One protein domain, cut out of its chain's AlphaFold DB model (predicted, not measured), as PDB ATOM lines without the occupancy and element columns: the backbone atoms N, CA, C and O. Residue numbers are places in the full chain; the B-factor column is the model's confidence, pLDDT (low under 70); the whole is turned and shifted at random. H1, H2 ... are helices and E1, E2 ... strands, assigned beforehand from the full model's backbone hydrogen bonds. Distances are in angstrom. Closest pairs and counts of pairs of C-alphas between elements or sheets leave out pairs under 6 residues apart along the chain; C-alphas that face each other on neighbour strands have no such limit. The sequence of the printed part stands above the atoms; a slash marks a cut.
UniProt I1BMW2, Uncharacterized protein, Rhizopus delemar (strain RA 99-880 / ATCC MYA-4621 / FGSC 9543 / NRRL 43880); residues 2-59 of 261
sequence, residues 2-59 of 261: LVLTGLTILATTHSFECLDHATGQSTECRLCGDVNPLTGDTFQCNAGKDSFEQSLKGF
ATOM      1  N   LEU A   2      -0.594  28.881   9.141       78.19
ATOM      2  CA  LEU A   2       0.412  28.193   9.981       78.19
ATOM      3  C   LEU A   2       0.006  27.922  11.446       78.19
ATOM      4  O   LEU A   2       0.131  26.796  11.910       78.19
ATOM      5  N   VAL A   3      -0.521  28.928  12.155       78.06
ATOM      6  CA  VAL A   3      -0.946  28.773  13.562       78.06
ATOM      7  C   VAL A   3      -2.112  27.793  13.698       78.06
ATOM      8  O   VAL A   3      -2.099  26.943  14.579       78.06
ATOM      9  N   LEU A   4      -3.095  27.881  12.799       79.25
ATOM     10  CA  LEU A   4      -4.274  27.020  12.836       79.25
ATOM     11  C   LEU A   4      -3.887  25.566  12.558       79.25
ATOM     12  O   LEU A   4      -4.332  24.683  13.277       79.25
ATOM     13  N   THR A   5      -3.015  25.341  11.568       84.69
ATOM     14  CA  THR A   5      -2.493  24.012  11.234       84.69
ATOM     15  C   THR A   5      -1.653  23.432  12.372       84.69
ATOM     16  O   THR A   5      -1.755  22.249  12.671       84.69
ATOM     17  N   GLY A   6      -0.838  24.258  13.034       81.50
ATOM     18  CA  GLY A   6      -0.056  23.834  14.195       81.50
ATOM     19  C   GLY A   6      -0.938  23.430  15.377       81.50
ATOM     20  O   GLY A   6      -0.709  22.389  15.982       81.50
ATOM     21  N   LEU A   7      -1.978  24.215  15.672       80.94
ATOM     22  CA  LEU A   7      -2.924  23.917  16.749       80.94
ATOM     23  C   LEU A   7      -3.760  22.675  16.463       80.94
ATOM     24  O   LEU A   7      -3.949  21.873  17.371       80.94
ATOM     25  N   THR A   8      -4.228  22.480  15.225       82.94
ATOM     26  CA  THR A   8      -4.940  21.247  14.872       82.94
ATOM     27  C   THR A   8      -4.035  20.037  14.994       82.94
ATOM     28  O   THR A   8      -4.462  19.060  15.595       82.94
ATOM     29  N   ILE A   9      -2.786  20.103  14.521       84.25
ATOM     30  CA  ILE A   9      -1.824  19.007  14.705       84.25
ATOM     31  C   ILE A   9      -1.652  18.708  16.197       84.25
ATOM     32  O   ILE A   9      -1.947  17.592  16.607       84.25
ATOM     33  N   LEU A  10      -1.297  19.700  17.018       81.31
ATOM     34  CA  LEU A  10      -1.069  19.518  18.459       81.31
ATOM     35  C   LEU A  10      -2.303  18.999  19.214       81.31
ATOM     36  O   LEU A  10      -2.169  18.182  20.125       81.31
ATOM     37  N   ALA A  11      -3.498  19.456  18.835       81.38
ATOM     38  CA  ALA A  11      -4.750  18.997  19.430       81.38
ATOM     39  C   ALA A  11      -5.065  17.552  19.020       81.38
ATOM     40  O   ALA A  11      -5.469  16.756  19.862       81.38
ATOM     41  N   THR A  12      -4.835  17.191  17.752       82.56
ATOM     42  CA  THR A  12      -5.037  15.817  17.253       82.56
ATOM     43  C   THR A  12      -3.990  14.831  17.759       82.56
ATOM     44  O   THR A  12      -4.291  13.652  17.901       82.56
ATOM     45  N   THR A  13      -2.773  15.289  18.061       84.00
ATOM     46  CA  THR A  13      -1.719  14.459  18.660       84.00
ATOM     47  C   THR A  13      -1.793  14.416  20.185       84.00
ATOM     48  O   THR A  13      -0.934  13.790  20.806       84.00
ATOM     49  N   HIS A  14      -2.791  15.073  20.794       84.12
ATOM     50  CA  HIS A  14      -2.991  15.163  22.244       84.12
ATOM     51  C   HIS A  14      -1.729  15.599  23.005       84.12
ATOM     52  O   HIS A  14      -1.455  15.133  24.108       84.12
ATOM     53  N   SER A  15      -0.938  16.495  22.407       83.44
ATOM     54  CA  SER A  15       0.351  16.956  22.948       83.44
ATOM     55  C   SER A  15       0.215  18.150  23.904       83.44
ATOM     56  O   SER A  15       1.178  18.876  24.131       83.44
ATOM     57  N   PHE A  16      -0.993  18.384  24.422       84.69
ATOM     58  CA  PHE A  16      -1.292  19.424  25.401       84.69
ATOM     59  C   PHE A  16      -1.334  18.858  26.822       84.69
ATOM     60  O   PHE A  16      -1.374  17.648  27.028       84.69
ATOM     61  N   GLU A  17      -1.339  19.761  27.797       85.81
ATOM     62  CA  GLU A  17      -1.591  19.435  29.197       85.81
ATOM     63  C   GLU A  17      -3.098  19.405  29.491       85.81
ATOM     64  O   GLU A  17      -3.822  20.351  29.165       85.81
ATOM     65  N   CYS A  18      -3.541  18.325  30.128       85.88
ATOM     66  CA  CYS A  18      -4.888  18.065  30.611       85.88
ATOM     67  C   CYS A  18      -4.893  18.037  32.142       85.88
ATOM     68  O   CYS A  18      -3.921  17.621  32.771       85.88
ATOM     69  N   LEU A  19      -6.003  18.451  32.753       84.31
ATOM     70  CA  LEU A  19      -6.192  18.312  34.194       84.31
ATOM     71  C   LEU A  19      -6.710  16.904  34.490       84.31
ATOM     72  O   LEU A  19      -7.791  16.541  34.032       84.31
ATOM     73  N   ASP A  20      -5.970  16.126  35.268       84.31
ATOM     74  CA  ASP A  20      -6.471  14.858  35.784       84.31
ATOM     75  C   ASP A  20      -7.477  15.124  36.912       84.31
ATOM     76  O   ASP A  20      -7.123  15.658  37.962       84.31
ATOM     77  N   HIS A  21      -8.738  14.743  36.718       82.94
ATOM     78  CA  HIS A  21      -9.789  14.926  37.718       82.94
ATOM     79  C   HIS A  21      -9.650  13.997  38.932       82.94
ATOM     80  O   HIS A  21     -10.253  14.287  39.967       82.94
ATOM     81  N   ALA A  22      -8.858  12.923  38.842       79.81
ATOM     82  CA  ALA A  22      -8.600  12.036  39.972       79.81
ATOM     83  C   ALA A  22      -7.609  12.654  40.971       79.81
ATOM     84  O   ALA A  22      -7.830  12.602  42.180       79.81
ATOM     85  N   THR A  23      -6.531  13.269  40.474       79.00
ATOM     86  CA  THR A  23      -5.451  13.825  41.310       79.00
ATOM     87  C   THR A  23      -5.461  15.351  41.416       79.00
ATOM     88  O   THR A  23      -4.819  15.914  42.303       79.00
ATOM     89  N   GLY A  24      -6.166  16.041  40.518       80.69
ATOM     90  CA  GLY A  24      -6.127  17.496  40.370       80.69
ATOM     91  C   GLY A  24      -4.814  18.029  39.782       80.69
ATOM     92  O   GLY A  24      -4.583  19.238  39.832       80.69
ATOM     93  N   GLN A  25      -3.939  17.161  39.261       81.50
ATOM     94  CA  GLN A  25      -2.642  17.542  38.694       81.50
ATOM     95  C   GLN A  25      -2.685  17.668  37.166       81.50
ATOM     96  O   GLN A  25      -3.549  17.102  36.498       81.50
ATOM     97  N   SER A  26      -1.739  18.433  36.611       83.25
ATOM     98  CA  SER A  26      -1.551  18.536  35.162       83.25
ATOM     99  C   SER A  26      -0.829  17.293  34.639       83.25
ATOM    100  O   SER A  26       0.202  16.906  35.189       83.25
ATOM    101  N   THR A  27      -1.356  16.673  33.587       85.00
ATOM    102  CA  THR A  27      -0.772  15.511  32.906       85.00
ATOM    103  C   THR A  27      -0.833  15.699  31.392       85.00
ATOM    104  O   THR A  27      -1.567  16.548  30.892       85.00
ATOM    105  N   GLU A  28      -0.076  14.921  30.627       86.00
ATOM    106  CA  GLU A  28      -0.195  14.948  29.169       86.00
ATOM    107  C   GLU A  28      -1.552  14.376  28.739       86.00
ATOM    108  O   GLU A  28      -1.937  13.280  29.143       86.00
ATOM    109  N   CYS A  29      -2.263  15.078  27.856       85.56
ATOM    110  CA  CYS A  29      -3.568  14.647  27.355       85.56
ATOM    111  C   CYS A  29      -3.531  13.289  26.643       85.56
ATOM    112  O   CYS A  29      -4.547  12.601  26.565       85.56
ATOM    113  N   ARG A  30      -2.368  12.883  26.124       87.50
ATOM    114  CA  ARG A  30      -2.157  11.553  25.546       87.50
ATOM    115  C   ARG A  30      -2.311  10.423  26.572       87.50
ATOM    116  O   ARG A  30      -2.659   9.322  26.168       87.50
ATOM    117  N   LEU A  31      -2.063  10.695  27.854       85.94
ATOM    118  CA  LEU A  31      -2.136   9.720  28.947       85.94
ATOM    119  C   LEU A  31      -3.555   9.584  29.521       85.94
ATOM    120  O   LEU A  31      -3.782   8.778  30.420       85.94
ATOM    121  N   CYS A  32      -4.530  10.359  29.038       86.00
ATOM    122  CA  CYS A  32      -5.910  10.250  29.505       86.00
ATOM    123  C   CYS A  32      -6.483   8.852  29.235       86.00
ATOM    124  O   CYS A  32      -6.510   8.396  28.092       86.00
ATOM    125  N   GLY A  33      -6.995   8.201  30.281       83.88
ATOM    126  CA  GLY A  33      -7.482   6.820  30.226       83.88
ATOM    127  C   GLY A  33      -6.416   5.750  30.491       83.88
ATOM    128  O   GLY A  33      -6.793   4.601  30.725       83.88
ATOM    129  N   ASP A  34      -5.129   6.110  30.530       87.25
ATOM    130  CA  ASP A  34      -4.055   5.202  30.942       87.25
ATOM    131  C   ASP A  34      -3.952   5.118  32.475       87.25
ATOM    132  O   ASP A  34      -4.465   5.963  33.215       87.25
ATOM    133  N   VAL A  35      -3.283   4.071  32.965       85.12
ATOM    134  CA  VAL A  35      -3.036   3.869  34.399       85.12
ATOM    135  C   VAL A  35      -1.826   4.691  34.829       85.12
ATOM    136  O   VAL A  35      -0.739   4.555  34.266       85.12
ATOM    137  N   ASN A  36      -1.998   5.515  35.858       81.62
ATOM    138  CA  ASN A  36      -0.921   6.278  36.460       81.62
ATOM    139  C   ASN A  36       0.049   5.321  37.186       81.62
ATOM    140  O   ASN A  36      -0.347   4.664  38.151       81.62
ATOM    141  N   PRO A  37       1.331   5.250  36.784       81.00
ATOM    142  CA  PRO A  37       2.299   4.329  37.382       81.00
ATOM    143  C   PRO A  37       2.678   4.681  38.830       81.00
ATOM    144  O   PRO A  37       3.279   3.856  39.513       81.00
ATOM    145  N   LEU A  38       2.357   5.891  39.299       79.56
ATOM    146  CA  LEU A  38       2.674   6.364  40.648       79.56
ATOM    147  C   LEU A  38       1.542   6.103  41.647       79.56
ATOM    148  O   LEU A  38       1.820   5.831  42.812       79.56
ATOM    149  N   THR A  39       0.284   6.194  41.208       78.62
ATOM    150  CA  THR A  39      -0.892   6.054  42.086       78.62
ATOM    151  C   THR A  39      -1.677   4.765  41.848       78.62
ATOM    152  O   THR A  39      -2.382   4.318  42.746       78.62
ATOM    153  N   GLY A  40      -1.541   4.134  40.677       80.31
ATOM    154  CA  GLY A  40      -2.319   2.956  40.276       80.31
ATOM    155  C   GLY A  40      -3.738   3.273  39.786       80.31
ATOM    156  O   GLY A  40      -4.420   2.373  39.301       80.31
ATOM    157  N   ASP A  41      -4.161   4.536  39.868       83.06
ATOM    158  CA  ASP A  41      -5.457   5.012  39.383       83.06
ATOM    159  C   ASP A  41      -5.400   5.361  37.890       83.06
ATOM    160  O   ASP A  41      -4.347   5.709  37.356       83.06
ATOM    161  N   THR A  42      -6.534   5.297  37.193       86.00
ATOM    162  CA  THR A  42      -6.626   5.755  35.800       86.00
ATOM    163  C   THR A  42      -6.715   7.278  35.724       86.00
ATOM    164  O   THR A  42      -7.459   7.898  36.485       86.00
ATOM    165  N   PHE A  43      -5.996   7.889  34.777       84.62
ATOM    166  CA  PHE A  43      -6.094   9.326  34.522       84.62
ATOM    167  C   PHE A  43      -7.510   9.683  34.059       84.62
ATOM    168  O   PHE A  43      -7.957   9.252  32.989       84.62
ATOM    169  N   GLN A  44      -8.214  10.492  34.848       86.81
ATOM    170  CA  GLN A  44      -9.571  10.932  34.552       86.81
ATOM    171  C   GLN A  44      -9.530  12.265  33.808       86.81
ATOM    172  O   GLN A  44      -9.702  13.325  34.399       86.81
ATOM    173  N   CYS A  45      -9.307  12.213  32.497       83.88
ATOM    174  CA  CYS A  45      -9.373  13.380  31.618       83.88
ATOM    175  C   CYS A  45      -9.922  13.009  30.235       83.88
ATOM    176  O   CYS A  45      -9.948  11.836  29.852       83.88
ATOM    177  N   ASN A  46     -10.410  13.994  29.478       87.00
ATOM    178  CA  ASN A  46     -10.912  13.790  28.123       87.00
ATOM    179  C   ASN A  46      -9.906  14.340  27.113       87.00
ATOM    180  O   ASN A  46      -9.944  15.519  26.767       87.00
ATOM    181  N   ALA A  47      -9.055  13.458  26.582       83.75
ATOM    182  CA  ALA A  47      -7.971  13.832  25.675       83.75
ATOM    183  C   ALA A  47      -8.417  14.768  24.541       83.75
ATOM    184  O   ALA A  47      -7.725  15.735  24.239       83.75
ATOM    185  N   GLY A  48      -9.562  14.499  23.902       82.50
ATOM    186  CA  GLY A  48     -10.051  15.289  22.770       82.50
ATOM    187  C   GLY A  48     -10.612  16.646  23.181       82.50
ATOM    188  O   GLY A  48     -10.223  17.673  22.625       82.50
ATOM    189  N   LYS A  49     -11.520  16.658  24.162       83.56
ATOM    190  CA  LYS A  49     -12.183  17.882  24.619       83.56
ATOM    191  C   LYS A  49     -11.197  18.821  25.313       83.56
ATOM    192  O   LYS A  49     -11.161  20.003  24.983       83.56
ATOM    193  N   ASP A  50     -10.372  18.285  26.201       83.50
ATOM    194  CA  ASP A  50      -9.472  19.069  27.040       83.50
ATOM    195  C   ASP A  50      -8.274  19.581  26.222       83.50
ATOM    196  O   ASP A  50      -7.895  20.743  26.362       83.50
ATOM    197  N   SER A  51      -7.750  18.792  25.265       83.19
ATOM    198  CA  SER A  51      -6.738  19.288  24.310       83.19
ATOM    199  C   SER A  51      -7.281  20.420  23.441       83.19
ATOM    200  O   SER A  51      -6.579  21.399  23.185       83.19
ATOM    201  N   PHE A  52      -8.530  20.307  22.976       83.31
ATOM    202  CA  PHE A  52      -9.159  21.359  22.179       83.31
ATOM    203  C   PHE A  52      -9.384  22.629  23.007       83.31
ATOM    204  O   PHE A  52      -9.021  23.720  22.565       83.31
ATOM    205  N   GLU A  53      -9.910  22.499  24.225       82.06
ATOM    206  CA  GLU A  53     -10.107  23.623  25.141       82.06
ATOM    207  C   GLU A  53      -8.777  24.316  25.466       82.06
ATOM    208  O   GLU A  53      -8.658  25.537  25.328       82.06
ATOM    209  N   GLN A  54      -7.739  23.542  25.786       81.31
ATOM    210  CA  GLN A  54      -6.408  24.059  26.087       81.31
ATOM    211  C   GLN A  54      -5.771  24.759  24.877       81.31
ATOM    212  O   GLN A  54      -5.129  25.800  25.040       81.31
ATOM    213  N   SER A  55      -6.007  24.262  23.656       81.31
ATOM    214  CA  SER A  55      -5.537  24.906  22.421       81.31
ATOM    215  C   SER A  55      -6.143  26.301  22.200       81.31
ATOM    216  O   SER A  55      -5.488  27.185  21.643       81.31
ATOM    217  N   LEU A  56      -7.374  26.526  22.675       81.62
ATOM    218  CA  LEU A  56      -8.095  27.794  22.538       81.62
ATOM    219  C   LEU A  56      -7.892  28.740  23.725       81.62
ATOM    220  O   LEU A  56      -8.003  29.957  23.564       81.62
ATOM    221  N   LYS A  57      -7.535  28.211  24.898       80.06
ATOM    222  CA  LYS A  57      -7.332  28.975  26.139       80.06
ATOM    223  C   LYS A  57      -6.289  30.089  26.006       80.06
ATOM    224  O   LYS A  57      -6.405  31.133  26.640       80.06
ATOM    225  N   GLY A  58      -5.292  29.909  25.137       72.31
ATOM    226  CA  GLY A  58      -4.324  30.962  24.812       72.31
ATOM    227  C   GLY A  58      -4.954  32.193  24.145       72.31
ATOM    228  O   GLY A  58      -4.535  33.314  24.423       72.31
ATOM    229  N   PHE A  59      -5.990  32.015  23.315       76.12
ATOM    230  CA  PHE A  59      -6.658  33.102  22.582       76.12
ATOM    231  C   PHE A  59      -7.663  33.889  23.429       76.12
ATOM    232  O   PHE A  59      -7.981  35.030  23.095       76.12
TER     233      PHE A  59
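AT A GLANCE: This is residues 2 to 59 of the 261 residues of an uncharacterized protein of Rhizopus delemar (strain RA 99-880 / ATCC MYA-4621 / FGSC 9543 / NRRL 43880) (UniProt I1BMW2). A rod has helices H1 and H2 side by side in one half, a small hairpin of strands E1 and E2 near the middle beside H2, and unnamed residues 29 to 46 looping to the far end at Gly 40. The 58 printed residues run H1, E1, E2, H2, with an antiparallel sheet E1 - E2; the class is mixed, with 28 residues, under half, in named elements. The whole is compact, radius of gyration of the C-alphas 11.8 A, spanning 39 by 18 by 14 A.

IN THESE COORDINATES: Find C-alpha 2 at (0.412, 28.193, 9.981); H1, residues 2 to 12, runs 15.4 A. Next come E1, residues 17 to 19, and E2, residues 26 to 28. H2, residues 47 to 57, runs 15.2 A to (-7.332, 28.975, 26.139).

HOW THE PARTS SIT: H1 and H2 touch, closest at the C-alphas of Ala 11 and Ser 51, 5.3 A, opposite ways at a shallow tilt of 30 degrees. Both helices have every O i to N i+4 pair within hydrogen-bond range. In the hairpin, find N 18 and O 27 within hydrogen-bond range, 2.8 A.

THE WHOLE: The E2 to H2 link is long, 18 residues. The printed part has no cut, and no printed residue is under 70 in pLDDT.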